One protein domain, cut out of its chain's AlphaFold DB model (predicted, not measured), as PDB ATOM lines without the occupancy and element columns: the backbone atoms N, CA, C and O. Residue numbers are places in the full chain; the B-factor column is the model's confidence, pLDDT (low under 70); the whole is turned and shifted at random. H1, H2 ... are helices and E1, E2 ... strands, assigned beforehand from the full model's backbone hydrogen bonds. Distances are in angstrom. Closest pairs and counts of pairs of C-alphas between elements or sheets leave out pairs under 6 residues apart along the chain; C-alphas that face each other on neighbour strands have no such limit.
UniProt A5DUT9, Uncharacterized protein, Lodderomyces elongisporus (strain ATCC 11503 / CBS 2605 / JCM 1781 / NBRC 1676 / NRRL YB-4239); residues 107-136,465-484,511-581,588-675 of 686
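This is residues 107 to 136, 465 to 484, 511 to 581 and 588 to 675 of the 686 residues of an uncharacterized protein of Lodderomyces elongisporus (strain ATCC 11503 / CBS 2605 / JCM 1781 / NBRC 1676 / NRRL YB-4239) (UniProt A5DUT9). A strongly twisted sheet of eight strands bends round on itself: the meander E3 E4 E5 is joined through E6 to a second meander, E6 E7 E8, and beyond E8 come E2 and then E1, which ends close to E5. The long helix H4 packs on E3, E4 and E5 where the sheet curls round it, H3 packs on the sheet beside E2, and the small helices H1 and H2 lie at one end of the whole. The printed part has 209 residues with four named helices and eight named strands, in the order E1 E2 H1 H2 E3 E4 E5 E6 E7 E8 H3 H4. The sheet is branched and mixed, parallel between E4 and E6 and antiparallel in its other pairs, and the class is mixed, helices and strands. The whole is compact, with a radius of gyration of the C-alphas of 17.6 A and spans of 52 by 40 by 28 A.

E1, residues 107 to 111, begins with C-alpha 107 at (1.797, 8.091, 29.144), and E2 is residues 128 to 135, 21.2 A long. H1 is residues 475 to 483 and H2 residues 511 to 519. E3, residues 526 to 537, is 33.9 A long and bends by 51 degrees at residue 529. E4, residues 544 to 556, is 35.7 A long and bends by 56 degrees at residue 547; its C-alpha 544 is at (23.346, 2.614, 37.300). E5 is residues 559 to 565. E6, residues 594 to 605, is 30.5 A long and bends by 58 degrees at residue 602. E7 is residues 613 to 620, E8 residues 626 to 631 and H3 residues 633 to 641. H4, residues 650 to 672, is 32.8 A long and ends with C-alpha 672 at (18.641, 0.955, 22.800).

E4 has three neighbours: E3 lies on one side of it, E5 and E6 on the other side. E3 and E4 form an antiparallel hairpin, with N 532 and O 549 2.8 A apart; E4 and E5 form another, with N 554 and O 561 at 2.8 A. E3 E4 E5 and E6 E7 E8 are meanders, each strand the antiparallel neighbour of the one before. E4 and E6 are parallel at 38 degrees, with N 546 and O 594 at 3.0 A. In the hairpin of E6 and E7, N 602 and O 615 are 2.9 A apart; in that of E7 and E8, N 616 and O 628 are 2.9 A apart. E2 pairs with E8 over its residues 134 to 135, with N 631 and O 134 at 2.8 A, and with E1 over residues 128 to 132, with N 110 and O 129 at 3.0 A. The closest C-alphas of E1 and E5 are those of Ile 110 and Thr 565, 6.2 A apart. H4 is on the sheet, which curls round it; its closest C-alphas to E5 are those of Gly 650 and Val 562, 4.7 A apart. H3 is on the sheet at a height of 6.3 A, only just over E4, with 3 of its 9 C-alphas falling on that strand. H1 stands at the sheet's level, with the C-alphas of Leu 475 and Ile 527 of E3 closest at 5.7 A. H2 is not on the sheet but is near H3. Each O i to N i+4 pair is within hydrogen-bond range in H2 and H4, against 4 of 5 in H1 and 4 of 5 in H3.

The two C-alphas farthest apart are those of Gln 523 and Val 581, 54.7 A. Three cuts leave out residues 137 to 464, 485 to 510 and 582 to 587, with gaps of 28.2 A, 15.7 A and 13.3 A between C-alphas. The link from E1 to E2, 16 residues, is long. The mean pLDDT of the printed part is 80.5; 52 residues are under 70, among them residues 112 to 127, 511 to 524 and 639 to 647.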
ATOM      1  N   GLN A 107       2.665   8.850  28.262       88.31
ATOM      2  CA  GLN A 107       1.797   8.091  29.144       88.31
ATOM      3  C   GLN A 107       2.601   7.436  30.257       88.31
ATOM      4  O   GLN A 107       3.690   6.902  30.038       88.31
ATOM      5  N   PHE A 108       2.031   7.422  31.456       87.75
ATOM      6  CA  PHE A 108       2.527   6.614  32.559       87.75
ATOM      7  C   PHE A 108       1.412   5.807  33.195       87.75
ATOM      8  O   PHE A 108       0.228   6.044  32.971       87.75
ATOM      9  N   LYS A 109       1.803   4.817  33.990       88.31
ATOM     10  CA  LYS A 109       0.876   3.948  34.705       88.31
ATOM     11  C   LYS A 109       0.905   4.269  36.188       88.31
ATOM     12  O   LYS A 109       1.943   4.628  36.737       88.31
ATOM     13  N   ILE A 110      -0.236   4.116  36.829       84.94
ATOM     14  CA  ILE A 110      -0.455   4.302  38.266       84.94
ATOM     15  C   ILE A 110      -1.369   3.199  38.765       84.94
ATOM     16  O   ILE A 110      -2.108   2.615  37.973       84.94
ATOM     17  N   ASN A 111      -1.369   2.942  40.066       75.62
ATOM     18  CA  ASN A 111      -2.240   1.914  40.621       75.62
ATOM     19  C   ASN A 111      -3.704   2.363  40.528       75.62
ATOM     20  O   ASN A 111      -4.043   3.482  40.928       75.62
ATOM     21  N   ASN A 112      -4.549   1.495  39.972       69.69
ATOM     22  CA  ASN A 112      -5.989   1.677  39.896       69.69
ATOM     23  C   ASN A 112      -6.631   1.020  41.117       69.69
ATOM     24  O   ASN A 112      -6.716  -0.200  41.214       69.69
ATOM     25  N   HIS A 113      -7.069   1.846  42.052       61.94
ATOM     26  CA  HIS A 113      -7.613   1.426  43.336       61.94
ATOM     27  C   HIS A 113      -9.118   1.141  43.238       61.94
ATOM     28  O   HIS A 113      -9.933   1.808  43.867       61.94
ATOM     29  N   ASN A 114      -9.512   0.183  42.400       50.53
ATOM     30  CA  ASN A 114     -10.904  -0.258  42.327       50.53
ATOM     31  C   ASN A 114     -11.151  -1.344  43.383       50.53
ATOM     32  O   ASN A 114     -10.679  -2.450  43.190       50.53
ATOM     33  N   ASN A 115     -11.881  -0.999  44.453       45.06
ATOM     34  CA  ASN A 115     -12.661  -1.805  45.423       45.06
ATOM     35  C   ASN A 115     -12.223  -3.206  45.920       45.06
ATOM     36  O   ASN A 115     -12.881  -3.678  46.849       45.06
ATOM     37  N   ASP A 116     -11.181  -3.854  45.411       44.50
ATOM     38  CA  ASP A 116     -10.822  -5.210  45.820       44.50
ATOM     39  C   ASP A 116      -9.882  -5.227  47.029       44.50
ATOM     40  O   ASP A 116      -8.898  -4.491  47.141       44.50
ATOM     41  N   GLU A 117     -10.269  -6.063  47.987       48.22
ATOM     42  CA  GLU A 117      -9.582  -6.301  49.243       48.22
ATOM     43  C   GLU A 117      -8.405  -7.256  48.994       48.22
ATOM     44  O   GLU A 117      -8.615  -8.392  48.580       48.22
ATOM     45  N   ASN A 118      -7.194  -6.799  49.344       46.22
ATOM     46  CA  ASN A 118      -5.917  -7.535  49.435       46.22
ATOM     47  C   ASN A 118      -4.959  -7.411  48.242       46.22
ATOM     48  O   ASN A 118      -4.793  -8.349  47.478       46.22
ATOM     49  N   LEU A 119      -4.182  -6.318  48.217       49.28
ATOM     50  CA  LEU A 119      -2.963  -6.189  47.408       49.28
ATOM     51  C   LEU A 119      -1.883  -7.206  47.822       49.28
ATOM     52  O   LEU A 119      -0.917  -6.870  48.509       49.28
ATOM     53  N   GLU A 120      -2.035  -8.461  47.398       49.09
ATOM     54  CA  GLU A 120      -0.984  -9.477  47.440       49.09
ATOM     55  C   GLU A 120      -0.087  -9.437  46.187       49.09
ATOM     56  O   GLU A 120      -0.361  -8.824  45.158       49.09
ATOM     57  N   HIS A 121       1.059 -10.110  46.287       44.34
ATOM     58  CA  HIS A 121       2.251  -9.989  45.440       44.34
ATOM     59  C   HIS A 121       2.053 -10.204  43.914       44.34
ATOM     60  O   HIS A 121       2.975  -9.901  43.149       44.34
ATOM     61  N   LYS A 122       0.892 -10.711  43.468       44.84
ATOM     62  CA  LYS A 122       0.510 -10.890  42.052       44.84
ATOM     63  C   LYS A 122      -0.097  -9.633  41.401       44.84
ATOM     64  O   LYS A 122      -0.160  -9.568  40.179       44.84
ATOM     65  N   GLU A 123      -0.448  -8.605  42.171       55.75
ATOM     66  CA  GLU A 123      -1.358  -7.542  41.711       55.75
ATOM     67  C   GLU A 123      -0.706  -6.278  41.126       55.75
ATOM     68  O   GLU A 123      -1.401  -5.453  40.536       55.75
ATOM     69  N   CYS A 124       0.625  -6.113  41.188       62.59
ATOM     70  CA  CYS A 124       1.281  -4.903  40.652       62.59
ATOM     71  C   CYS A 124       1.080  -4.699  39.129       62.59
ATOM     72  O   CYS A 124       1.376  -3.620  38.617       62.59
ATOM     73  N   LYS A 125       0.645  -5.730  38.388       61.94
ATOM     74  CA  LYS A 125       0.457  -5.690  36.924       61.94
ATOM     75  C   LYS A 125      -1.005  -5.646  36.481       61.94
ATOM     76  O   LYS A 125      -1.262  -5.183  35.374       61.94
ATOM     77  N   GLU A 126      -1.932  -6.117  37.310       58.28
ATOM     78  CA  GLU A 126      -3.330  -6.335  36.915       58.28
ATOM     79  C   GLU A 126      -4.202  -5.091  37.169       58.28
ATOM     80  O   GLU A 126      -5.106  -4.810  36.387       58.28
ATOM     81  N   ASN A 127      -3.848  -4.258  38.157       67.44
ATOM     82  CA  ASN A 127      -4.629  -3.088  38.572       67.44
ATOM     83  C   ASN A 127      -3.895  -1.761  38.322       67.44
ATOM     84  O   ASN A 127      -3.563  -1.030  39.254       67.44
ATOM     85  N   VAL A 128      -3.635  -1.422  37.052       77.06
ATOM     86  CA  VAL A 128      -2.990  -0.151  36.673       77.06
ATOM     87  C   VAL A 128      -3.832   0.674  35.699       77.06
ATOM     88  O   VAL A 128      -4.321   0.166  34.694       77.06
ATOM     89  N   LYS A 129      -3.977   1.974  35.976       82.81
ATOM     90  CA  LYS A 129      -4.593   2.955  35.073       82.81
ATOM     91  C   LYS A 129      -3.492   3.664  34.292       82.81
ATOM     92  O   LYS A 129      -2.490   4.091  34.865       82.81
ATOM     93  N   ALA A 130      -3.698   3.801  32.989       86.62
ATOM     94  CA  ALA A 130      -2.849   4.615  32.139       86.62
ATOM     95  C   ALA A 130      -3.282   6.090  32.211       86.62
ATOM     96  O   ALA A 130      -4.476   6.394  32.215       86.62
ATOM     97  N   VAL A 131      -2.310   6.989  32.329       86.50
ATOM     98  CA  VAL A 131      -2.506   8.428  32.488       86.50
ATOM     99  C   VAL A 131      -1.693   9.155  31.438       86.50
ATOM    100  O   VAL A 131      -0.467   9.030  31.407       86.50
ATOM    101  N   ASP A 132      -2.391   9.929  30.618       88.38
ATOM    102  CA  ASP A 132      -1.781  10.771  29.603       88.38
ATOM    103  C   ASP A 132      -1.420  12.129  30.202       88.38
ATOM    104  O   ASP A 132      -2.218  12.760  30.898       88.38
ATOM    105  N   ILE A 133      -0.204  12.579  29.917       89.12
ATOM    106  CA  ILE A 133       0.281  13.920  30.229       89.12
ATOM    107  C   ILE A 133       0.947  14.523  29.003       89.12
ATOM    108  O   ILE A 133       1.516  13.831  28.159       89.12
ATOM    109  N   ASN A 134       0.915  15.845  28.936       91.75
ATOM    110  CA  ASN A 134       1.503  16.598  27.843       91.75
ATOM    111  C   ASN A 134       2.818  17.212  28.325       91.75
ATOM    112  O   ASN A 134       2.832  17.918  29.331       91.75
ATOM    113  N   VAL A 135       3.918  16.953  27.623       94.06
ATOM    114  CA  VAL A 135       5.263  17.399  28.005       94.06
ATOM    115  C   VAL A 135       5.868  18.269  26.911       94.06
ATOM    116  O   VAL A 135       5.823  17.911  25.731       94.06
ATOM    117  N   SER A 136       6.420  19.416  27.300       93.69
ATOM    118  CA  SER A 136       7.123  20.316  26.384       93.69
ATOM    119  C   SER A 136       8.471  19.742  25.936       93.69
ATOM    120  O   SER A 136       9.052  18.911  26.639       93.69
ATOM    121  N   PRO A 465      15.969   0.988  46.795       92.75
ATOM    122  CA  PRO A 465      16.093   1.500  45.428       92.75
ATOM    123  C   PRO A 465      15.245   2.748  45.154       92.75
ATOM    124  O   PRO A 465      15.703   3.614  44.415       92.75
ATOM    125  N   PHE A 466      14.071   2.862  45.779       95.00
ATOM    126  CA  PHE A 466      13.152   3.994  45.654       95.00
ATOM    127  C   PHE A 466      13.439   5.049  46.734       95.00
ATOM    128  O   PHE A 466      13.239   4.784  47.924       95.00
ATOM    129  N   ARG A 467      13.992   6.211  46.350       94.88
ATOM    130  CA  ARG A 467      14.510   7.224  47.297       94.88
ATOM    131  C   ARG A 467      14.789   8.587  46.660       94.88
ATOM    132  O   ARG A 467      15.162   8.655  45.493       94.88
ATOM    133  N   GLY A 468      14.804   9.646  47.471       93.62
ATOM    134  CA  GLY A 468      15.208  10.992  47.051       93.62
ATOM    135  C   GLY A 468      14.311  11.559  45.957       93.62
ATOM    136  O   GLY A 468      13.117  11.302  45.968       93.62
ATOM    137  N   GLY A 469      14.908  12.288  45.012       94.31
ATOM    138  CA  GLY A 469      14.193  13.020  43.963       94.31
ATOM    139  C   GLY A 469      14.002  14.489  44.342       94.31
ATOM    140  O   GLY A 469      14.950  15.088  44.872       94.31
ATOM    141  N   THR A 470      12.815  15.032  44.084       97.12
ATOM    142  CA  THR A 470      12.415  16.408  44.421       97.12
ATOM    143  C   THR A 470      12.046  16.539  45.898       97.12
ATOM    144  O   THR A 470      11.994  15.559  46.643       97.12
ATOM    145  N   GLU A 471      11.786  17.765  46.326       96.50
ATOM    146  CA  GLU A 471      10.902  18.089  47.440       96.50
ATOM    147  C   GLU A 471       9.465  17.596  47.202       96.50
ATOM    148  O   GLU A 471       9.089  17.260  46.074       96.50
ATOM    149  N   LEU A 472       8.657  17.556  48.266       96.88
ATOM    150  CA  LEU A 472       7.209  17.367  48.148       96.88
ATOM    151  C   LEU A 472       6.483  18.685  48.422       96.88
ATOM    152  O   LEU A 472       6.787  19.377  49.396       96.88
ATOM    153  N   ILE A 473       5.486  18.998  47.598       93.62
ATOM    154  CA  ILE A 473       4.640  20.185  47.747       93.62
ATOM    155  C   ILE A 473       3.272  19.766  48.278       93.62
ATOM    156  O   ILE A 473       2.681  18.792  47.810       93.62
ATOM    157  N   SER A 474       2.767  20.521  49.255       91.38
ATOM    158  CA  SER A 474       1.438  20.312  49.821       91.38
ATOM    159  C   SER A 474       0.353  20.650  48.804       91.38
ATOM    160  O   SER A 474       0.316  21.746  48.239       91.38
ATOM    161  N   LEU A 475      -0.593  19.735  48.620       85.25
ATOM    162  CA  LEU A 475      -1.767  19.968  47.787       85.25
ATOM    163  C   LEU A 475      -2.593  21.143  48.324       85.25
ATOM    164  O   LEU A 475      -3.051  21.987  47.560       85.25
ATOM    165  N   SER A 476      -2.708  21.260  49.650       83.88
ATOM    166  CA  SER A 476      -3.404  22.377  50.301       83.88
ATOM    167  C   SER A 476      -2.747  23.722  49.982       83.88
ATOM    168  O   SER A 476      -3.449  24.702  49.736       83.88
ATOM    169  N   GLN A 477      -1.412  23.764  49.931       85.75
ATOM    170  CA  GLN A 477      -0.655  24.959  49.550       85.75
ATOM    171  C   GLN A 477      -0.928  25.359  48.096       85.75
ATOM    172  O   GLN A 477      -1.200  26.532  47.824       85.75
ATOM    173  N   ILE A 478      -0.894  24.391  47.172       82.06
ATOM    174  CA  ILE A 478      -1.187  24.614  45.749       82.06
ATOM    175  C   ILE A 478      -2.587  25.230  45.596       82.06
ATOM    176  O   ILE A 478      -2.752  26.261  44.941       82.06
ATOM    177  N   LEU A 479      -3.590  24.661  46.273       77.06
ATOM    178  CA  LEU A 479      -4.975  25.128  46.184       77.06
ATOM    179  C   LEU A 479      -5.205  26.497  46.841       77.06
ATOM    180  O   LEU A 479      -5.922  27.330  46.286       77.06
ATOM    181  N   ALA A 480      -4.600  26.758  48.002       75.94
ATOM    182  CA  ALA A 480      -4.754  28.030  48.714       75.94
ATOM    183  C   ALA A 480      -4.140  29.217  47.951       75.94
ATOM    184  O   ALA A 480      -4.691  30.324  47.928       75.94
ATOM    185  N   THR A 481      -3.024  28.973  47.264       68.56
ATOM    186  CA  THR A 481      -2.380  29.964  46.388       68.56
ATOM    187  C   THR A 481      -3.290  30.351  45.213       68.56
ATOM    188  O   THR A 481      -3.199  31.467  44.694       68.56
ATOM    189  N   HIS A 482      -4.210  29.464  44.819       63.75
ATOM    190  CA  HIS A 482      -5.183  29.703  43.758       63.75
ATOM    191  C   HIS A 482      -6.507  30.309  44.255       63.75
ATOM    192  O   HIS A 482      -7.071  31.167  43.584       63.75
ATOM    193  N   SER A 483      -7.018  29.933  45.432       54.44
ATOM    194  CA  SER A 483      -8.289  30.471  45.955       54.44
ATOM    195  C   SER A 483      -8.197  31.941  46.382       54.44
ATOM    196  O   SER A 483      -9.120  32.715  46.127       54.44
ATOM    197  N   SER A 484      -7.058  32.358  46.940       49.16
ATOM    198  CA  SER A 484      -6.752  33.759  47.281       49.16
ATOM    199  C   SER A 484      -6.761  34.721  46.078       49.16
ATOM    200  O   SER A 484      -6.790  35.937  46.264       49.16
ATOM    201  N   LEU A 511     -16.029  23.554  41.874       45.91
ATOM    202  CA  LEU A 511     -16.990  22.783  42.670       45.91
ATOM    203  C   LEU A 511     -16.389  21.445  43.104       45.91
ATOM    204  O   LEU A 511     -16.398  21.159  44.295       45.91
ATOM    205  N   LYS A 512     -15.741  20.704  42.190       50.50
ATOM    206  CA  LYS A 512     -14.983  19.496  42.551       50.50
ATOM    207  C   LYS A 512     -13.836  19.787  43.504       50.50
ATOM    208  O   LYS A 512     -13.637  18.997  44.404       50.50
ATOM    209  N   LEU A 513     -13.109  20.896  43.363       48.00
ATOM    210  CA  LEU A 513     -12.054  21.289  44.305       48.00
ATOM    211  C   LEU A 513     -12.608  21.538  45.707       48.00
ATOM    212  O   LEU A 513     -11.952  21.194  46.675       48.00
ATOM    213  N   THR A 514     -13.789  22.149  45.809       49.09
ATOM    214  CA  THR A 514     -14.447  22.481  47.082       49.09
ATOM    215  C   THR A 514     -15.064  21.232  47.713       49.09
ATOM    216  O   THR A 514     -14.933  21.003  48.909       49.09
ATOM    217  N   GLU A 515     -15.682  20.375  46.904       50.34
ATOM    218  CA  GLU A 515     -16.215  19.078  47.314       50.34
ATOM    219  C   GLU A 515     -15.086  18.110  47.685       50.34
ATOM    220  O   GLU A 515     -15.176  17.459  48.716       50.34
ATOM    221  N   LEU A 516     -13.958  18.123  46.964       51.34
ATOM    222  CA  LEU A 516     -12.716  17.459  47.368       51.34
ATOM    223  C   LEU A 516     -12.103  18.110  48.598       51.34
ATOM    224  O   LEU A 516     -11.581  17.390  49.422       51.34
ATOM    225  N   GLN A 517     -12.126  19.428  48.770       51.19
ATOM    226  CA  GLN A 517     -11.682  20.053  50.020       51.19
ATOM    227  C   GLN A 517     -12.569  19.626  51.192       51.19
ATOM    228  O   GLN A 517     -12.074  19.581  52.311       51.19
ATOM    229  N   ASN A 518     -13.838  19.289  50.943       51.53
ATOM    230  CA  ASN A 518     -14.789  18.748  51.916       51.53
ATOM    231  C   ASN A 518     -14.682  17.212  52.090       51.53
ATOM    232  O   ASN A 518     -14.959  16.709  53.173       51.53
ATOM    233  N   GLN A 519     -14.232  16.459  51.079       48.03
ATOM    234  CA  GLN A 519     -13.970  15.008  51.156       48.03
ATOM    235  C   GLN A 519     -12.557  14.700  51.691       48.03
ATOM    236  O   GLN A 519     -12.381  13.828  52.535       48.03
ATOM    237  N   LEU A 520     -11.549  15.460  51.253       47.59
ATOM    238  CA  LEU A 520     -10.191  15.549  51.812       47.59
ATOM    239  C   LEU A 520     -10.147  16.372  53.103       47.59
ATOM    240  O   LEU A 520      -9.125  16.358  53.786       47.59
ATOM    241  N   GLN A 521     -11.267  16.978  53.515       44.84
ATOM    242  CA  GLN A 521     -11.604  17.208  54.928       44.84
ATOM    243  C   GLN A 521     -11.848  15.864  55.641       44.84
ATOM    244  O   GLN A 521     -12.739  15.698  56.468       44.84
ATOM    245  N   ILE A 522     -10.944  14.915  55.411       49.78
ATOM    246  CA  ILE A 522     -10.257  14.273  56.509       49.78
ATOM    247  C   ILE A 522     -10.013  15.360  57.564       49.78
ATOM    248  O   ILE A 522      -9.118  16.201  57.409       49.78
ATOM    249  N   GLN A 523     -10.860  15.399  58.591       47.69
ATOM    250  CA  GLN A 523     -10.578  16.177  59.787       47.69
ATOM    251  C   GLN A 523      -9.150  15.770  60.202       47.69
ATOM    252  O   GLN A 523      -8.870  14.592  60.389       47.69
ATOM    253  N   ASP A 524      -8.217  16.729  60.149       56.69
ATOM    254  CA  ASP A 524      -6.775  16.574  60.421       56.69
ATOM    255  C   ASP A 524      -5.847  15.888  59.378       56.69
ATOM    256  O   ASP A 524      -4.761  15.432  59.739       56.69
ATOM    257  N   GLY A 525      -6.174  15.873  58.070       73.88
ATOM    258  CA  GLY A 525      -5.306  15.259  57.030       73.88
ATOM    259  C   GLY A 525      -4.504  16.212  56.116       73.88
ATOM    260  O   GLY A 525      -4.969  17.306  55.818       73.88
ATOM    261  N   GLU A 526      -3.325  15.829  55.617       85.50
ATOM    262  CA  GLU A 526      -2.561  16.582  54.596       85.50
ATOM    263  C   GLU A 526      -1.985  15.647  53.521       85.50
ATOM    264  O   GLU A 526      -1.688  14.487  53.794       85.50
ATOM    265  N   ILE A 527      -1.860  16.135  52.282       88.69
ATOM    266  CA  ILE A 527      -1.336  15.380  51.137       88.69
ATOM    267  C   ILE A 527      -0.211  16.177  50.487       88.69
ATOM    268  O   ILE A 527      -0.374  17.368  50.212       88.69
ATOM    269  N   TRP A 528       0.888  15.495  50.179       93.62
ATOM    270  CA  TRP A 528       2.013  16.038  49.438       93.62
ATOM    271  C   TRP A 528       2.291  15.233  48.176       93.62
ATOM    272  O   TRP A 528       2.152  14.008  48.148       93.62
ATOM    273  N   ILE A 529       2.729  15.938  47.139       94.06
ATOM    274  CA  ILE A 529       3.040  15.379  45.828       94.06
ATOM    275  C   ILE A 529       4.483  15.733  45.482       94.06
ATOM    276  O   ILE A 529       4.927  16.857  45.711       94.06
ATOM    277  N   GLY A 530       5.204  14.785  44.892       95.88
ATOM    278  CA  GLY A 530       6.475  15.073  44.242       95.88
ATOM    279  C   GLY A 530       6.972  13.917  43.395       95.88
ATOM    280  O   GLY A 530       6.228  12.986  43.089       95.88
ATOM    281  N   LEU A 531       8.241  13.979  43.001       96.69
ATOM    282  CA  LEU A 531       8.884  12.939  42.213       96.69
ATOM    283  C   LEU A 531       9.987  12.294  43.042       96.69
ATOM    284  O   LEU A 531      10.989  12.930  43.365       96.69
ATOM    285  N   ALA A 532       9.824  11.011  43.339       97.00
ATOM    286  CA  ALA A 532      10.922  10.178  43.783       97.00
ATOM    287  C   ALA A 532      11.760   9.717  42.583       97.00
ATOM    288  O   ALA A 532      11.450   9.999  41.423       97.00
ATOM    289  N   ARG A 533      12.831   8.971  42.852       95.50
ATOM    290  CA  ARG A 533      13.523   8.211  41.810       95.50
ATOM    291  C   ARG A 533      13.732   6.765  42.218       95.50
ATOM    292  O   ARG A 533      14.041   6.465  43.377       95.50
ATOM    293  N   THR A 534      13.673   5.883  41.235       95.75
ATOM    294  CA  THR A 534      14.261   4.552  41.336       95.75
ATOM    295  C   THR A 534      15.733   4.625  40.977       95.75
ATOM    296  O   THR A 534      16.153   5.350  40.077       95.75
ATOM    297  N   ALA A 535      16.554   3.915  41.742       94.69
ATOM    298  CA  ALA A 535      17.992   3.932  41.584       94.69
ATOM    299  C   ALA A 535      18.549   2.511  41.568       94.69
ATOM    300  O   ALA A 535      19.064   2.014  42.582       94.69
ATOM    301  N   LEU A 536      18.422   1.893  40.394       94.62
ATOM    302  CA  LEU A 536      18.803   0.518  40.103       94.62
ATOM    303  C   LEU A 536      20.298   0.429  39.779       94.62
ATOM    304  O   LEU A 536      20.912   1.386  39.300       94.62
ATOM    305  N   LYS A 537      20.894  -0.726  40.073       91.75
ATOM    306  CA  LYS A 537      22.296  -1.041  39.774       91.75
ATOM    307  C   LYS A 537      22.348  -2.252  38.859       91.75
ATOM    308  O   LYS A 537      21.573  -3.176  39.077       91.75
ATOM    309  N   ASN A 538      23.290  -2.253  37.917       86.88
ATOM    310  CA  ASN A 538      23.526  -3.355  36.977       86.88
ATOM    311  C   ASN A 538      22.227  -3.858  36.328       86.88
ATOM    312  O   ASN A 538      21.936  -5.051  36.341       86.88
ATOM    313  N   CYS A 539      21.418  -2.930  35.825       83.25
ATOM    314  CA  CYS A 539      20.145  -3.241  35.201       83.25
ATOM    315  C   CYS A 539      20.152  -2.669  33.786       83.25
ATOM    316  O   CYS A 539      20.413  -1.476  33.626       83.25
ATOM    317  N   GLY A 540      19.852  -3.520  32.800       79.75
ATOM    318  CA  GLY A 540      19.630  -3.129  31.413       79.75
ATOM    319  C   GLY A 540      20.754  -2.257  30.849       79.75
ATOM    320  O   GLY A 540      21.853  -2.737  30.592       79.75
ATOM    321  N   CYS A 541      20.466  -0.966  30.683       80.62
ATOM    322  CA  CYS A 541      21.307   0.026  30.022       80.62
ATOM    323  C   CYS A 541      22.212   0.775  31.024       80.62
ATOM    324  O   CYS A 541      21.896   1.873  31.483       80.62
ATOM    325  N   GLY A 542      23.352   0.175  31.385       84.06
ATOM    326  CA  GLY A 542      24.406   0.808  32.190       84.06
ATOM    327  C   GLY A 542      24.545   0.304  33.637       84.06
ATOM    328  O   GLY A 542      23.751  -0.465  34.173       84.06
ATOM    329  N   SER A 543      25.613   0.742  34.309       89.38
ATOM    330  CA  SER A 543      25.953   0.313  35.680       89.38
ATOM    331  C   SER A 543      24.992   0.844  36.748       89.38
ATOM    332  O   SER A 543      24.836   0.244  37.815       89.38
ATOM    333  N   HIS A 544      24.368   1.987  36.476       92.75
ATOM    334  CA  HIS A 544      23.346   2.614  37.300       92.75
ATOM    335  C   HIS A 544      22.259   3.133  36.368       92.75
ATOM    336  O   HIS A 544      22.591   3.806  35.395       92.75
ATOM    337  N   PHE A 545      21.004   2.836  36.691       94.44
ATOM    338  CA  PHE A 545      19.847   3.215  35.889       94.44
ATOM    339  C   PHE A 545      18.844   3.955  36.766       94.44
ATOM    340  O   PHE A 545      18.275   3.358  37.690       94.44
ATOM    341  N   TYR A 546      18.711   5.269  36.555       95.38
ATOM    342  CA  TYR A 546      17.858   6.136  37.375       95.38
ATOM    343  C   TYR A 546      16.704   6.673  36.558       95.38
ATOM    344  O   TYR A 546      16.962   7.209  35.479       95.38
ATOM    345  N   ARG A 547      15.485   6.574  37.105       95.88
ATOM    346  CA  ARG A 547      14.277   7.177  36.539       95.88
ATOM    347  C   ARG A 547      13.387   7.825  37.598       95.88
ATOM    348  O   ARG A 547      13.313   7.304  38.715       95.88
ATOM    349  N   PRO A 548      12.742   8.956  37.270       96.81
ATOM    350  CA  PRO A 548      11.677   9.542  38.069       96.81
ATOM    351  C   PRO A 548      10.480   8.604  38.262       96.81
ATOM    352  O   PRO A 548      10.133   7.822  37.378       96.81
ATOM    353  N   ASN A 549       9.809   8.753  39.399       96.00
ATOM    354  CA  ASN A 549       8.491   8.192  39.677       96.00
ATOM    355  C   ASN A 549       7.684   9.243  40.447       96.00
ATOM    356  O   ASN A 549       8.182   9.793  41.429       96.00
ATOM    357  N   LEU A 550       6.439   9.492  40.050       94.50
ATOM    358  CA  LEU A 550       5.489  10.242  40.865       94.50
ATOM    359  C   LEU A 550       5.291   9.527  42.197       94.50
ATOM    360  O   LEU A 550       5.221   8.299  42.235       94.50
ATOM    361  N   VAL A 551       5.204  10.295  43.279       94.25
ATOM    362  CA  VAL A 551       4.874   9.800  44.612       94.25
ATOM    363  C   VAL A 551       3.875  10.736  45.280       94.25
ATOM    364  O   VAL A 551       4.011  11.960  45.219       94.25
ATOM    365  N   VAL A 552       2.874  10.143  45.926       92.12
ATOM    366  CA  VAL A 552       1.888  10.855  46.738       92.12
ATOM    367  C   VAL A 552       1.969  10.339  48.169       92.12
ATOM    368  O   VAL A 552       1.805   9.144  48.428       92.12
ATOM    369  N   LEU A 553       2.241  11.259  49.088       92.94
ATOM    370  CA  LEU A 553       2.330  11.024  50.525       92.94
ATOM    371  C   LEU A 553       1.104  11.642  51.195       92.94
ATOM    372  O   LEU A 553       0.771  12.788  50.909       92.94
ATOM    373  N   SER A 554       0.468  10.927  52.115       88.44
ATOM    374  CA  SER A 554      -0.574  11.477  52.978       88.44
ATOM    375  C   SER A 554      -0.186  11.396  54.451       88.44
ATOM    376  O   SER A 554       0.598  10.539  54.863       88.44
ATOM    377  N   LYS A 555      -0.753  12.308  55.239       88.25
ATOM    378  CA  LYS A 555      -0.829  12.271  56.697       88.25
ATOM    379  C   LYS A 555      -2.304  12.283  57.073       88.25
ATOM    380  O   LYS A 555      -3.026  13.174  56.641       88.25
ATOM    381  N   LEU A 556      -2.739  11.320  57.872       79.25
ATOM    382  CA  LEU A 556      -4.100  11.196  58.398       79.25
ATOM    383  C   LEU A 556      -3.989  10.745  59.855       79.25
ATOM    384  O   LEU A 556      -3.328   9.744  60.120       79.25
ATOM    385  N   ASN A 557      -4.603  11.463  60.801       76.88
ATOM    386  CA  ASN A 557      -4.577  11.115  62.231       76.88
ATOM    387  C   ASN A 557      -3.149  10.828  62.753       76.88
ATOM    388  O   ASN A 557      -2.900   9.806  63.387       76.88
ATOM    389  N   ASN A 558      -2.184  11.698  62.417       82.50
ATOM    390  CA  ASN A 558      -0.745  11.545  62.714       82.50
ATOM    391  C   ASN A 558      -0.046  10.305  62.121       82.50
ATOM    392  O   ASN A 558       1.120  10.056  62.419       82.50
ATOM    393  N   THR A 559      -0.710   9.562  61.242       87.06
ATOM    394  CA  THR A 559      -0.127   8.431  60.518       87.06
ATOM    395  C   THR A 559       0.259   8.873  59.117       87.06
ATOM    396  O   THR A 559      -0.549   9.484  58.419       87.06
ATOM    397  N   TYR A 560       1.488   8.563  58.703       91.56
ATOM    398  CA  TYR A 560       1.963   8.836  57.351       91.56
ATOM    399  C   TYR A 560       1.882   7.597  56.469       91.56
ATOM    400  O   TYR A 560       2.170   6.483  56.913       91.56
ATOM    401  N   LEU A 561       1.561   7.804  55.195       88.12
ATOM    402  CA  LEU A 561       1.409   6.718  54.239       88.12
ATOM    403  C   LEU A 561       1.735   7.162  52.811       88.12
ATOM    404  O   LEU A 561       1.313   8.222  52.356       88.12
ATOM    405  N   VAL A 562       2.464   6.321  52.077       90.38
ATOM    406  CA  VAL A 562       2.576   6.449  50.618       90.38
ATOM    407  C   VAL A 562       1.315   5.847  50.009       90.38
ATOM    408  O   VAL A 562       1.096   4.649  50.155       90.38
ATOM    409  N   ILE A 563       0.494   6.666  49.353       85.12
ATOM    410  CA  ILE A 563      -0.828   6.247  48.846       85.12
ATOM    411  C   ILE A 563      -0.863   6.015  47.335       85.12
ATOM    412  O   ILE A 563      -1.774   5.359  46.826       85.12
ATOM    413  N   GLN A 564       0.131   6.529  46.609       87.25
ATOM    414  CA  GLN A 564       0.256   6.317  45.172       87.25
ATOM    415  C   GLN A 564       1.702   6.495  44.709       87.25
ATOM    416  O   GLN A 564       2.426   7.360  45.211       87.25
ATOM    417  N   THR A 565       2.087   5.719  43.697       91.62
ATOM    418  CA  THR A 565       3.308   5.923  42.911       91.62
ATOM    419  C   THR A 565       3.054   5.643  41.436       91.62
ATOM    420  O   THR A 565       2.229   4.792  41.115       91.62
ATOM    421  N   SER A 566       3.783   6.294  40.529       92.19
ATOM    422  CA  SER A 566       3.739   5.933  39.105       92.19
ATOM    423  C   SER A 566       4.754   4.852  38.728       92.19
ATOM    424  O   SER A 566       5.743   4.624  39.431       92.19
ATOM    425  N   SER A 567       4.581   4.277  37.536       92.69
ATOM    426  CA  SER A 567       5.658   3.658  36.761       92.69
ATOM    427  C   SER A 567       6.802   4.646  36.487       92.69
ATOM    428  O   SER A 567       6.646   5.854  36.693       92.69
ATOM    429  N   SER A 568       7.945   4.141  36.010       94.25
ATOM    430  CA  SER A 568       9.067   4.979  35.559       94.25
ATOM    431  C   SER A 568       8.598   6.056  34.578       94.25
ATOM    432  O   SER A 568       7.809   5.770  33.677       94.25
ATOM    433  N   LEU A 569       9.089   7.278  34.772       92.06
ATOM    434  CA  LEU A 569       8.751   8.463  33.991       92.06
ATOM    435  C   LEU A 569      10.006   9.052  33.351       92.06
ATOM    436  O   LEU A 569      10.792   9.706  34.029       92.06
ATOM    437  N   ASP A 570      10.157   8.892  32.041       87.94
ATOM    438  CA  ASP A 570      11.233   9.549  31.288       87.94
ATOM    439  C   ASP A 570      10.791  10.923  30.765       87.94
ATOM    440  O   ASP A 570      11.629  11.714  30.358       87.94
ATOM    441  N   PHE A 571       9.486  11.231  30.797       92.44
ATOM    442  CA  PHE A 571       8.896  12.480  30.287       92.44
ATOM    443  C   PHE A 571       9.246  12.776  28.816       92.44
ATOM    444  O   PHE A 571       9.390  13.932  28.436       92.44
ATOM    445  N   ASN A 572       9.431  11.737  27.991       90.44
ATOM    446  CA  ASN A 572       9.983  11.847  26.630       90.44
ATOM    447  C   ASN A 572      11.360  12.540  26.570       90.44
ATOM    448  O   ASN A 572      11.784  13.012  25.517       90.44
ATOM    449  N   VAL A 573      12.079  12.601  27.691       91.62
ATOM    450  CA  VAL A 573      13.409  13.192  27.757       91.62
ATOM    451  C   VAL A 573      14.442  12.125  27.391       91.62
ATOM    452  O   VAL A 573      14.532  11.101  28.073       91.62
ATOM    453  N   PRO A 574      15.273  12.348  26.358       90.25
ATOM    454  CA  PRO A 574      16.295  11.385  25.980       90.25
ATOM    455  C   PRO A 574      17.404  11.333  27.034       90.25
ATOM    456  O   PRO A 574      17.874  12.369  27.526       90.25
ATOM    457  N   ALA A 575      17.850  10.120  27.363       89.75
ATOM    458  CA  ALA A 575      19.018   9.919  28.208       89.75
ATOM    459  C   ALA A 575      20.290  10.400  27.492       89.75
ATOM    460  O   ALA A 575      20.400  10.320  26.272       89.75
ATOM    461  N   LEU A 576      21.262  10.876  28.269       89.31
ATOM    462  CA  LEU A 576      22.590  11.217  27.764       89.31
ATOM    463  C   LEU A 576      23.586  10.115  28.107       89.31
ATOM    464  O   LEU A 576      23.475   9.473  29.156       89.31
ATOM    465  N   ASN A 577      24.592   9.953  27.251       87.19
ATOM    466  CA  ASN A 577      25.752   9.131  27.564       87.19
ATOM    467  C   ASN A 577      26.476   9.683  28.813       87.19
ATOM    468  O   ASN A 577      26.498  10.884  29.093       87.19
ATOM    469  N   TRP A 578      27.046   8.784  29.611       87.50
ATOM    470  CA  TRP A 578      27.782   9.150  30.811       87.50
ATOM    471  C   TRP A 578      29.075   9.922  30.533       87.50
ATOM    472  O   TRP A 578      29.418  10.797  31.318       87.50
ATOM    473  N   ASP A 579      29.783   9.638  29.446       77.62
ATOM    474  CA  ASP A 579      31.114  10.187  29.160       77.62
ATOM    475  C   ASP A 579      31.085  11.331  28.129       77.62
ATOM    476  O   ASP A 579      32.111  11.625  27.523       77.62
ATOM    477  N   VAL A 580      29.934  11.992  27.922       64.00
ATOM    478  CA  VAL A 580      29.805  13.110  26.965       64.00
ATOM    479  C   VAL A 580      30.780  14.237  27.327       64.00
ATOM    480  O   VAL A 580      30.517  15.055  28.208       64.00
ATOM    481  N   VAL A 581      31.916  14.254  26.630       52.59
ATOM    482  CA  VAL A 581      32.837  15.394  26.479       52.59
ATOM    483  C   VAL A 581      32.694  15.995  25.067       52.59
ATOM    484  O   VAL A 581      33.153  17.104  24.813       52.59
ATOM    485  N   ASN A 588      27.315   5.229  22.600       77.12
ATOM    486  CA  ASN A 588      26.305   4.342  23.195       77.12
ATOM    487  C   ASN A 588      25.804   4.832  24.578       77.12
ATOM    488  O   ASN A 588      26.548   4.806  25.558       77.12
ATOM    489  N   ILE A 589      24.519   5.195  24.689       83.69
ATOM    490  CA  ILE A 589      23.869   5.684  25.926       83.69
ATOM    491  C   ILE A 589      23.838   4.672  27.089       83.69
ATOM    492  O   ILE A 589      23.531   5.035  28.230       83.69
ATOM    493  N   CYS A 590      24.146   3.403  26.820       84.81
ATOM    494  CA  CYS A 590      24.283   2.342  27.816       84.81
ATOM    495  C   CYS A 590      25.713   2.195  28.352       84.81
ATOM    496  O   CYS A 590      25.953   1.398  29.265       84.81
ATOM    497  N   GLN A 591      26.666   2.986  27.853       83.56
ATOM    498  CA  GLN A 591      27.999   3.084  28.426       83.56
ATOM    499  C   GLN A 591      27.982   3.917  29.719       83.56
ATOM    500  O   GLN A 591      27.439   5.018  29.793       83.56
ATOM    501  N   GLY A 592      28.600   3.388  30.778       87.06
ATOM    502  CA  GLY A 592      28.714   4.085  32.061       87.06
ATOM    503  C   GLY A 592      27.438   4.017  32.908       87.06
ATOM    504  O   GLY A 592      27.073   2.943  33.397       87.06
ATOM    505  N   LYS A 593      26.817   5.163  33.200       91.81
ATOM    506  CA  LYS A 593      25.560   5.276  33.957       91.81
ATOM    507  C   LYS A 593      24.491   5.953  33.100       91.81
ATOM    508  O   LYS A 593      24.763   6.994  32.517       91.81
ATOM    509  N   ASN A 594      23.266   5.441  33.138       92.94
ATOM    510  CA  ASN A 594      22.127   6.013  32.431       92.94
ATOM    511  C   ASN A 594      21.185   6.682  33.439       92.94
ATOM    512  O   ASN A 594      20.454   6.023  34.186       92.94
ATOM    513  N   LEU A 595      21.279   8.006  33.540       93.62
ATOM    514  CA  LEU A 595      20.647   8.756  34.620       93.62
ATOM    515  C   LEU A 595      19.708   9.818  34.060       93.62
ATOM    516  O   LEU A 595      20.168  10.720  33.365       93.62
ATOM    517  N   ILE A 596      18.438   9.749  34.456       95.50
ATOM    518  CA  ILE A 596      17.493  10.866  34.426       95.50
ATOM    519  C   ILE A 596      17.010  11.038  35.865       95.50
ATOM    520  O   ILE A 596      16.528  10.094  36.494       95.50
ATOM    521  N   MET A 597      17.220  12.218  36.435       95.12
ATOM    522  CA  MET A 597      16.908  12.494  37.834       95.12
ATOM    523  C   MET A 597      15.974  13.691  37.928       95.12
ATOM    524  O   MET A 597      16.297  14.727  37.352       95.12
ATOM    525  N   PRO A 598      14.872  13.591  38.686       96.00
ATOM    526  CA  PRO A 598      14.073  14.755  39.009       96.00
ATOM    527  C   PRO A 598      14.739  15.520  40.156       96.00
ATOM    528  O   PRO A 598      15.173  14.916  41.145       96.00
ATOM    529  N   THR A 599      14.877  16.837  40.003       95.50
ATOM    530  CA  THR A 599      15.711  17.658  40.898       95.50
ATOM    531  C   THR A 599      14.963  18.808  41.568       95.50
ATOM    532  O   THR A 599      15.397  19.240  42.633       95.50
ATOM    533  N   GLY A 600      13.823  19.246  41.024       95.12
ATOM    534  CA  GLY A 600      12.940  20.217  41.685       95.12
ATOM    535  C   GLY A 600      11.583  20.390  40.997       95.12
ATOM    536  O   GLY A 600      11.466  20.197  39.783       95.12
ATOM    537  N   LEU A 601      10.569  20.763  41.778       94.44
ATOM    538  CA  LEU A 601       9.232  21.178  41.345       94.44
ATOM    539  C   LEU A 601       9.204  22.714  41.309       94.44
ATOM    540  O   LEU A 601       8.715  23.385  42.213       94.44
ATOM    541  N   SER A 602       9.781  23.279  40.251       87.94
ATOM    542  CA  SER A 602      10.187  24.690  40.208       87.94
ATOM    543  C   SER A 602       9.036  25.686  40.371       87.94
ATOM    544  O   SER A 602       9.198  26.731  41.001       87.94
ATOM    545  N   TYR A 603       7.889  25.390  39.757       88.50
ATOM    546  CA  TYR A 603       6.668  26.189  39.848       88.50
ATOM    547  C   TYR A 603       5.473  25.386  39.335       88.50
ATOM    548  O   TYR A 603       5.616  24.613  38.390       88.50
ATOM    549  N   TRP A 604       4.297  25.587  39.928       87.38
ATOM    550  CA  TRP A 604       3.060  24.937  39.503       87.38
ATOM    551  C   TRP A 604       1.998  25.996  39.218       87.38
ATOM    552  O   TRP A 604       1.471  26.625  40.136       87.38
ATOM    553  N   ASP A 605       1.695  26.195  37.939       81.81
ATOM    554  CA  ASP A 605       0.620  27.070  37.489       81.81
ATOM    555  C   ASP A 605      -0.685  26.278  37.392       81.81
ATOM    556  O   ASP A 605      -0.720  25.208  36.790       81.81
ATOM    557  N   LEU A 606      -1.774  26.795  37.956       76.00
ATOM    558  CA  LEU A 606      -3.105  26.195  37.798       76.00
ATOM    559  C   LEU A 606      -3.922  26.864  36.675       76.00
ATOM    560  O   LEU A 606      -5.039  26.433  36.383       76.00
ATOM    561  N   GLY A 607      -3.385  27.916  36.044       65.50
ATOM    562  CA  GLY A 607      -4.029  28.647  34.955       65.50
ATOM    563  C   GLY A 607      -5.394  29.235  35.340       65.50
ATOM    564  O   GLY A 607      -5.633  29.615  36.485       65.50
ATOM    565  N   SER A 608      -6.319  29.297  34.375       57.84
ATOM    566  CA  SER A 608      -7.743  29.636  34.571       57.84
ATOM    567  C   SER A 608      -8.596  28.457  35.079       57.84
ATOM    568  O   SER A 608      -9.822  28.571  35.157       57.84
ATOM    569  N   GLY A 609      -7.963  27.333  35.437       53.28
ATOM    570  CA  GLY A 609      -8.619  26.145  35.982       53.28
ATOM    571  C   GLY A 609      -8.947  25.031  34.980       53.28
ATOM    572  O   GLY A 609      -9.563  24.059  35.398       53.28
ATOM    573  N   GLU A 610      -8.561  25.127  33.699       53.81
ATOM    574  CA  GLU A 610      -8.825  24.062  32.704       53.81
ATOM    575  C   GLU A 610      -7.690  23.026  32.588       53.81
ATOM    576  O   GLU A 610      -7.966  21.836  32.433       53.81
ATOM    577  N   THR A 611      -6.423  23.438  32.732       71.56
ATOM    578  CA  THR A 611      -5.251  22.542  32.759       71.56
ATOM    579  C   THR A 611      -4.106  23.159  33.553       71.56
ATOM    580  O   THR A 611      -3.663  24.258  33.225       71.56
ATOM    581  N   ASP A 612      -3.608  22.441  34.554       84.94
ATOM    582  CA  ASP A 612      -2.414  22.822  35.304       84.94
ATOM    583  C   ASP A 612      -1.133  22.612  34.483       84.94
ATOM    584  O   ASP A 612      -1.093  21.754  33.599       84.94
ATOM    585  N   ILE A 613      -0.093  23.387  34.785       88.50
ATOM    586  CA  ILE A 613       1.242  23.280  34.195       88.50
ATOM    587  C   ILE A 613       2.278  23.269  35.320       88.50
ATOM    588  O   ILE A 613       2.480  24.255  36.029       88.50
ATOM    589  N   LEU A 614       2.968  22.145  35.457       91.44
ATOM    590  CA  LEU A 614       4.081  21.953  36.372       91.44
ATOM    591  C   LEU A 614       5.401  22.182  35.632       91.44
ATOM    592  O   LEU A 614       5.707  21.496  34.660       91.44
ATOM    593  N   THR A 615       6.211  23.117  36.116       93.12
ATOM    594  CA  THR A 615       7.593  23.286  35.663       93.12
ATOM    595  C   THR A 615       8.507  22.374  36.470       93.12
ATOM    596  O   THR A 615       8.624  22.520  37.688       93.12
ATOM    597  N   LEU A 616       9.172  21.442  35.791       94.94
ATOM    598  CA  LEU A 616      10.101  20.493  36.396       94.94
ATOM    599  C   LEU A 616      11.530  20.810  35.993       94.94
ATOM    600  O   LEU A 616      11.811  21.061  34.823       94.94
ATOM    601  N   THR A 617      12.440  20.694  36.955       96.00
ATOM    602  CA  THR A 617      13.876  20.626  36.683       96.00
ATOM    603  C   THR A 617      14.361  19.187  36.769       96.00
ATOM    604  O   THR A 617      14.023  18.457  37.712       96.00
ATOM    605  N   LEU A 618      15.166  18.791  35.787       96.19
ATOM    606  CA  LEU A 618      15.778  17.474  35.668       96.19
ATOM    607  C   LEU A 618      17.301  17.602  35.533       96.19
ATOM    608  O   LEU A 618      17.834  18.629  35.111       96.19
ATOM    609  N   ALA A 619      18.006  16.519  35.850       95.56
ATOM    610  CA  ALA A 619      19.420  16.361  35.541       95.56
ATOM    611  C   ALA A 619      19.671  15.026  34.843       95.56
ATOM    612  O   ALA A 619      19.175  13.979  35.279       95.56
ATOM    613  N   ARG A 620      20.490  15.057  33.791       94.75
ATOM    614  CA  ARG A 620      20.905  13.886  33.022       94.75
ATOM    615  C   ARG A 620      22.401  13.673  33.133       94.75
ATOM    616  O   ARG A 620      23.173  14.630  33.117       94.75
ATOM    617  N   ALA A 621      22.794  12.410  33.275       92.69
ATOM    618  CA  ALA A 621      24.191  11.971  33.327       92.69
ATOM    619  C   ALA A 621      25.107  12.770  34.288       92.69
ATOM    620  O   ALA A 621      26.309  12.816  34.070       92.69
ATOM    621  N   ASP A 622      24.584  13.392  35.351       92.62
ATOM    622  CA  ASP A 622      25.330  14.316  36.230       92.62
ATOM    623  C   ASP A 622      26.034  15.467  35.464       92.62
ATOM    624  O   ASP A 622      27.113  15.915  35.854       92.62
ATOM    625  N   SER A 623      25.434  15.934  34.363       92.31
ATOM    626  CA  SER A 623      26.023  16.940  33.463       92.31
ATOM    627  C   SER A 623      25.071  18.045  33.021       92.31
ATOM    628  O   SER A 623      25.534  19.001  32.403       92.31
ATOM    629  N   THR A 624      23.770  17.926  33.299       95.00
ATOM    630  CA  THR A 624      22.796  18.910  32.826       95.00
ATOM    631  C   THR A 624      21.942  19.519  33.921       95.00
ATOM    632  O   THR A 624      21.680  18.925  34.975       95.00
ATOM    633  N   VAL A 625      21.491  20.728  33.617       96.56
ATOM    634  CA  VAL A 625      20.377  21.406  34.254       96.56
ATOM    635  C   VAL A 625      19.329  21.621  33.170       96.56
ATOM    636  O   VAL A 625      19.489  22.489  32.315       96.56
ATOM    637  N   ASP A 626      18.285  20.800  33.178       96.06
ATOM    638  CA  ASP A 626      17.242  20.845  32.159       96.06
ATOM    639  C   ASP A 626      15.886  21.228  32.762       96.06
ATOM    640  O   ASP A 626      15.597  20.898  33.914       96.06
ATOM    641  N   ILE A 627      15.044  21.887  31.966       95.06
ATOM    642  CA  ILE A 627      13.668  22.262  32.305       95.06
ATOM    643  C   ILE A 627      12.699  21.641  31.302       95.06
ATOM    644  O   ILE A 627      12.955  21.645  30.095       95.06
ATOM    645  N   ILE A 628      11.569  21.159  31.817       94.62
ATOM    646  CA  ILE A 628      10.384  20.787  31.040       94.62
ATOM    647  C   ILE A 628       9.121  21.349  31.697       94.62
ATOM    648  O   ILE A 628       9.083  21.587  32.908       94.62
ATOM    649  N   TYR A 629       8.066  21.482  30.905       93.25
ATOM    650  CA  TYR A 629       6.718  21.765  31.377       93.25
ATOM    651  C   TYR A 629       5.849  20.526  31.212       93.25
ATOM    652  O   TYR A 629       5.822  19.921  30.142       93.25
ATOM    653  N   VAL A 630       5.127  20.161  32.267       92.25
ATOM    654  CA  VAL A 630       4.203  19.026  32.292       92.25
ATOM    655  C   VAL A 630       2.794  19.548  32.517       92.25
ATOM    656  O   VAL A 630       2.506  20.147  33.550       92.25
ATOM    657  N   LYS A 631       1.912  19.317  31.552       89.19
ATOM    658  CA  LYS A 631       0.535  19.801  31.547       89.19
ATOM    659  C   LYS A 631      -0.443  18.684  31.922       89.19
ATOM    660  O   LYS A 631      -0.360  17.580  31.384       89.19
ATOM    661  N   GLY A 632      -1.390  19.003  32.807       82.81
ATOM    662  CA  GLY A 632      -2.541  18.160  33.154       82.81
ATOM    663  C   GLY A 632      -2.312  17.122  34.258       82.81
ATOM    664  O   GLY A 632      -3.186  16.287  34.489       82.81
ATOM    665  N   ILE A 633      -1.166  17.145  34.948       84.06
ATOM    666  CA  ILE A 633      -0.829  16.108  35.935       84.06
ATOM    667  C   ILE A 633      -1.703  16.201  37.195       84.06
ATOM    668  O   ILE A 633      -2.071  15.176  37.770       84.06
ATOM    669  N   LEU A 634      -2.089  17.410  37.616       80.81
ATOM    670  CA  LEU A 634      -2.848  17.606  38.848       80.81
ATOM    671  C   LEU A 634      -4.271  17.044  38.747       80.81
ATOM    672  O   LEU A 634      -4.741  16.398  39.684       80.81
ATOM    673  N   LYS A 635      -4.951  17.252  37.610       75.00
ATOM    674  CA  LYS A 635      -6.299  16.704  37.363       75.00
ATOM    675  C   LYS A 635      -6.314  15.184  37.505       75.00
ATOM    676  O   LYS A 635      -7.222  14.629  38.124       75.00
ATOM    677  N   GLU A 636      -5.303  14.524  36.953       74.56
ATOM    678  CA  GLU A 636      -5.197  13.069  36.987       74.56
ATOM    679  C   GLU A 636      -4.894  12.561  38.394       74.56
ATOM    680  O   GLU A 636      -5.510  11.589  38.825       74.56
ATOM    681  N   ILE A 637      -4.050  13.263  39.158       73.56
ATOM    682  CA  ILE A 637      -3.820  12.957  40.576       73.56
ATOM    683  C   ILE A 637      -5.110  13.117  41.388       73.56
ATOM    684  O   ILE A 637      -5.441  12.244  42.188       73.56
ATOM    685  N   PHE A 638      -5.876  14.188  41.165       71.94
ATOM    686  CA  PHE A 638      -7.127  14.423  41.888       71.94
ATOM    687  C   PHE A 638      -8.153  13.313  41.685       71.94
ATOM    688  O   PHE A 638      -8.756  12.870  42.659       71.94
ATOM    689  N   LEU A 639      -8.342  12.842  40.449       66.56
ATOM    690  CA  LEU A 639      -9.300  11.770  40.155       66.56
ATOM    691  C   LEU A 639      -9.002  10.481  40.934       66.56
ATOM    692  O   LEU A 639      -9.922   9.721  41.219       66.56
ATOM    693  N   LEU A 640      -7.743  10.254  41.311       62.41
ATOM    694  CA  LEU A 640      -7.322   9.091  42.095       62.41
ATOM    695  C   LEU A 640      -7.567   9.258  43.592       62.41
ATOM    696  O   LEU A 640      -7.766   8.271  44.289       62.41
ATOM    697  N   LEU A 641      -7.526  10.494  44.092       64.94
ATOM    698  CA  LEU A 641      -7.680  10.787  45.517       64.94
ATOM    699  C   LEU A 641      -9.142  10.776  45.983       64.94
ATOM    700  O   LEU A 641      -9.381  10.645  47.178       64.94
ATOM    701  N   VAL A 642     -10.107  10.907  45.067       61.62
ATOM    702  CA  VAL A 642     -11.551  10.894  45.386       61.62
ATOM    703  C   VAL A 642     -12.034   9.513  45.836       61.62
ATOM    704  O   VAL A 642     -12.926   9.424  46.673       61.62
ATOM    705  N   ASN A 643     -11.426   8.441  45.322       54.50
ATOM    706  CA  ASN A 643     -11.774   7.059  45.656       54.50
ATOM    707  C   ASN A 643     -10.562   6.354  46.285       54.50
ATOM    708  O   ASN A 643      -9.939   5.511  45.634       54.50
ATOM    709  N   PRO A 644     -10.158   6.723  47.514       54.81
ATOM    710  CA  PRO A 644      -9.029   6.074  48.158       54.81
ATOM    711  C   PRO A 644      -9.378   4.610  48.486       54.81
ATOM    712  O   PRO A 644     -10.515   4.326  48.875       54.81
ATOM    713  N   PRO A 645      -8.420   3.673  48.384       52.81
ATOM    714  CA  PRO A 645      -8.607   2.310  48.874       52.81
ATOM    715  C   PRO A 645      -9.052   2.276  50.333       52.81
ATOM    716  O   PRO A 645      -8.589   3.075  51.150       52.81
ATOM    717  N   LYS A 646      -9.863   1.273  50.682       53.47
ATOM    718  CA  LYS A 646     -10.230   0.989  52.079       53.47
ATOM    719  C   LYS A 646      -9.028   0.546  52.922       53.47
ATOM    720  O   LYS A 646      -8.989   0.837  54.114       53.47
ATOM    721  N   SER A 647      -8.047  -0.128  52.316       62.56
ATOM    722  CA  SER A 647      -6.770  -0.486  52.940       62.56
ATOM    723  C   SER A 647      -5.615  -0.223  51.974       62.56
ATOM    724  O   SER A 647      -5.683  -0.529  50.787       62.56
ATOM    725  N   ILE A 648      -4.549   0.398  52.479       71.94
ATOM    726  CA  ILE A 648      -3.372   0.751  51.686       71.94
ATOM    727  C   ILE A 648      -2.133   0.306  52.445       71.94
ATOM    728  O   ILE A 648      -1.834   0.836  53.515       71.94
ATOM    729  N   ASP A 649      -1.371  -0.610  51.855       82.06
ATOM    730  CA  ASP A 649      -0.007  -0.874  52.290       82.06
ATOM    731  C   ASP A 649       0.985  -0.062  51.445       82.06
ATOM    732  O   ASP A 649       1.282  -0.385  50.289       82.06
ATOM    733  N   GLY A 650       1.536   0.998  52.040       84.00
ATOM    734  CA  GLY A 650       2.529   1.846  51.382       84.00
ATOM    735  C   GLY A 650       3.799   1.089  50.981       84.00
ATOM    736  O   GLY A 650       4.440   1.453  49.992       84.00
ATOM    737  N   ASN A 651       4.154   0.006  51.685       88.94
ATOM    738  CA  ASN A 651       5.298  -0.826  51.313       88.94
ATOM    739  C   ASN A 651       5.052  -1.584  50.012       88.94
ATOM    740  O   ASN A 651       5.943  -1.633  49.159       88.94
ATOM    741  N   SER A 652       3.852  -2.135  49.843       85.81
ATOM    742  CA  SER A 652       3.433  -2.787  48.604       85.81
ATOM    743  C   SER A 652       3.405  -1.807  47.429       85.81
ATOM    744  O   SER A 652       3.936  -2.127  46.367       85.81
ATOM    745  N   ILE A 653       2.936  -0.570  47.632       86.94
ATOM    746  CA  ILE A 653       2.981   0.482  46.598       86.94
ATOM    747  C   ILE A 653       4.425   0.783  46.166       86.94
ATOM    748  O   ILE A 653       4.750   0.729  44.978       86.94
ATOM    749  N   VAL A 654       5.322   1.042  47.124       91.12
ATOM    750  CA  VAL A 654       6.740   1.319  46.831       91.12
ATOM    751  C   VAL A 654       7.408   0.129  46.138       91.12
ATOM    752  O   VAL A 654       8.245   0.311  45.254       91.12
ATOM    753  N   LYS A 655       7.045  -1.099  46.516       89.56
ATOM    754  CA  LYS A 655       7.539  -2.318  45.878       89.56
ATOM    755  C   LYS A 655       7.084  -2.429  44.423       89.56
ATOM    756  O   LYS A 655       7.939  -2.649  43.571       89.56
ATOM    757  N   CYS A 656       5.807  -2.184  44.126       88.06
ATOM    758  CA  CYS A 656       5.307  -2.177  42.750       88.06
ATOM    759  C   CYS A 656       6.057  -1.166  41.867       88.06
ATOM    760  O   CYS A 656       6.404  -1.485  40.731       88.06
ATOM    761  N   ALA A 657       6.390   0.020  42.392       91.19
ATOM    762  CA  ALA A 657       7.204   0.994  41.659       91.19
ATOM    763  C   ALA A 657       8.622   0.480  41.348       91.19
ATOM    764  O   ALA A 657       9.149   0.728  40.264       91.19
ATOM    765  N   ILE A 658       9.249  -0.247  42.283       92.88
ATOM    766  CA  ILE A 658      10.580  -0.845  42.087       92.88
ATOM    767  C   ILE A 658      10.524  -1.973  41.050       92.88
ATOM    768  O   ILE A 658      11.369  -2.007  40.153       92.88
ATOM    769  N   ASP A 659       9.540  -2.866  41.153       90.94
ATOM    770  CA  ASP A 659       9.375  -4.000  40.239       90.94
ATOM    771  C   ASP A 659       9.054  -3.511  38.817       90.94
ATOM    772  O   ASP A 659       9.692  -3.932  37.849       90.94
ATOM    773  N   GLY A 660       8.162  -2.523  38.685       90.69
ATOM    774  CA  GLY A 660       7.881  -1.863  37.411       90.69
ATOM    775  C   GLY A 660       9.107  -1.162  36.815       90.69
ATOM    776  O   GLY A 660       9.320  -1.211  35.605       90.69
ATOM    777  N   ALA A 661       9.962  -0.558  37.646       93.06
ATOM    778  CA  ALA A 661      11.201   0.054  37.173       93.06
ATOM    779  C   ALA A 661      12.238  -0.972  36.695       93.06
ATOM    780  O   ALA A 661      12.977  -0.686  35.751       93.06
ATOM    781  N   LEU A 662      12.296  -2.160  37.307       92.75
ATOM    782  CA  LEU A 662      13.132  -3.266  36.831       92.75
ATOM    783  C   LEU A 662      12.677  -3.756  35.452       92.75
ATOM    784  O   LEU A 662      13.520  -3.974  34.581       92.75
ATOM    785  N   ASP A 663      11.367  -3.895  35.246       91.56
ATOM    786  CA  ASP A 663      10.797  -4.276  33.951       91.56
ATOM    787  C   ASP A 663      11.071  -3.201  32.886       91.56
ATOM    788  O   ASP A 663      11.580  -3.519  31.808       91.56
ATOM    789  N   TYR A 664      10.840  -1.926  33.218       92.62
ATOM    790  CA  TYR A 664      11.129  -0.790  32.337       92.62
ATOM    791  C   TYR A 664      12.601  -0.749  31.914       92.62
ATOM    792  O   TYR A 664      12.923  -0.651  30.737       92.62
ATOM    793  N   CYS A 665      13.510  -0.879  32.877       92.06
ATOM    794  CA  CYS A 665      14.946  -0.848  32.641       92.06
ATOM    795  C   CYS A 665      15.424  -1.959  31.680       92.06
ATOM    796  O   CYS A 665      16.283  -1.720  30.828       92.06
ATOM    797  N   LYS A 666      14.860  -3.171  31.788       90.94
ATOM    798  CA  LYS A 666      15.152  -4.278  30.861       90.94
ATOM    799  C   LYS A 666      14.597  -4.007  29.463       90.94
ATOM    800  O   LYS A 666      15.284  -4.295  28.489       90.94
ATOM    801  N   ALA A 667      13.379  -3.471  29.362       91.44
ATOM    802  CA  ALA A 667      12.775  -3.103  28.080       91.44
ATOM    803  C   ALA A 667      13.589  -2.006  27.375       91.44
ATOM    804  O   ALA A 667      13.987  -2.185  26.228       91.44
ATOM    805  N   TYR A 668      13.962  -0.956  28.111       90.88
ATOM    806  CA  TYR A 668      14.782   0.149  27.615       90.88
ATOM    807  C   TYR A 668      16.107  -0.329  27.001       90.88
ATOM    808  O   TYR A 668      16.535   0.165  25.961       90.88
ATOM    809  N   ALA A 669      16.759  -1.320  27.617       86.94
ATOM    810  CA  ALA A 669      18.004  -1.891  27.100       86.94
ATOM    811  C   ALA A 669      17.819  -2.681  25.797       86.94
ATOM    812  O   ALA A 669      18.690  -2.637  24.935       86.94
ATOM    813  N   LYS A 670      16.688  -3.376  25.629       87.31
ATOM    814  CA  LYS A 670      16.381  -4.093  24.382       87.31
ATOM    815  C   LYS A 670      16.173  -3.131  23.214       87.31
ATOM    816  O   LYS A 670      16.578  -3.442  22.102       87.31
ATOM    817  N   GLU A 671      15.569  -1.974  23.476       86.44
ATOM    818  CA  GLU A 671      15.300  -0.944  22.466       86.44
ATOM    819  C   GLU A 671      16.557  -0.160  22.062       86.44
ATOM    820  O   GLU A 671      16.695   0.219  20.904       86.44
ATOM    821  N   ASN A 672      17.486   0.067  23.000       82.12
ATOM    822  CA  ASN A 672      18.641   0.955  22.800       82.12
ATOM    823  C   ASN A 672      19.990   0.216  22.669       82.12
ATOM    824  O   ASN A 672      21.041   0.853  22.612       82.12
ATOM    825  N   GLY A 673      19.962  -1.118  22.610       68.69
ATOM    826  CA  GLY A 673      21.143  -1.979  22.574       68.69
ATOM    827  C   GLY A 673      21.661  -2.314  23.975       68.69
ATOM    828  O   GLY A 673      21.882  -1.438  24.811       68.69
ATOM    829  N   GLU A 674      21.871  -3.605  24.251       59.16
ATOM    830  CA  GLU A 674      22.463  -4.034  25.519       59.16
ATOM    831  C   GLU A 674      23.886  -3.459  25.658       59.16
ATOM    832  O   GLU A 674      24.612  -3.349  24.662       59.16
ATOM    833  N   PRO A 675      24.333  -3.084  26.874       53.97
ATOM    834  CA  PRO A 675      25.743  -2.782  27.075       53.97
ATOM    835  C   PRO A 675      26.554  -3.995  26.601       53.97
ATOM    836  O   PRO A 675      26.133  -5.122  26.875       53.97
TER     837      PRO A 675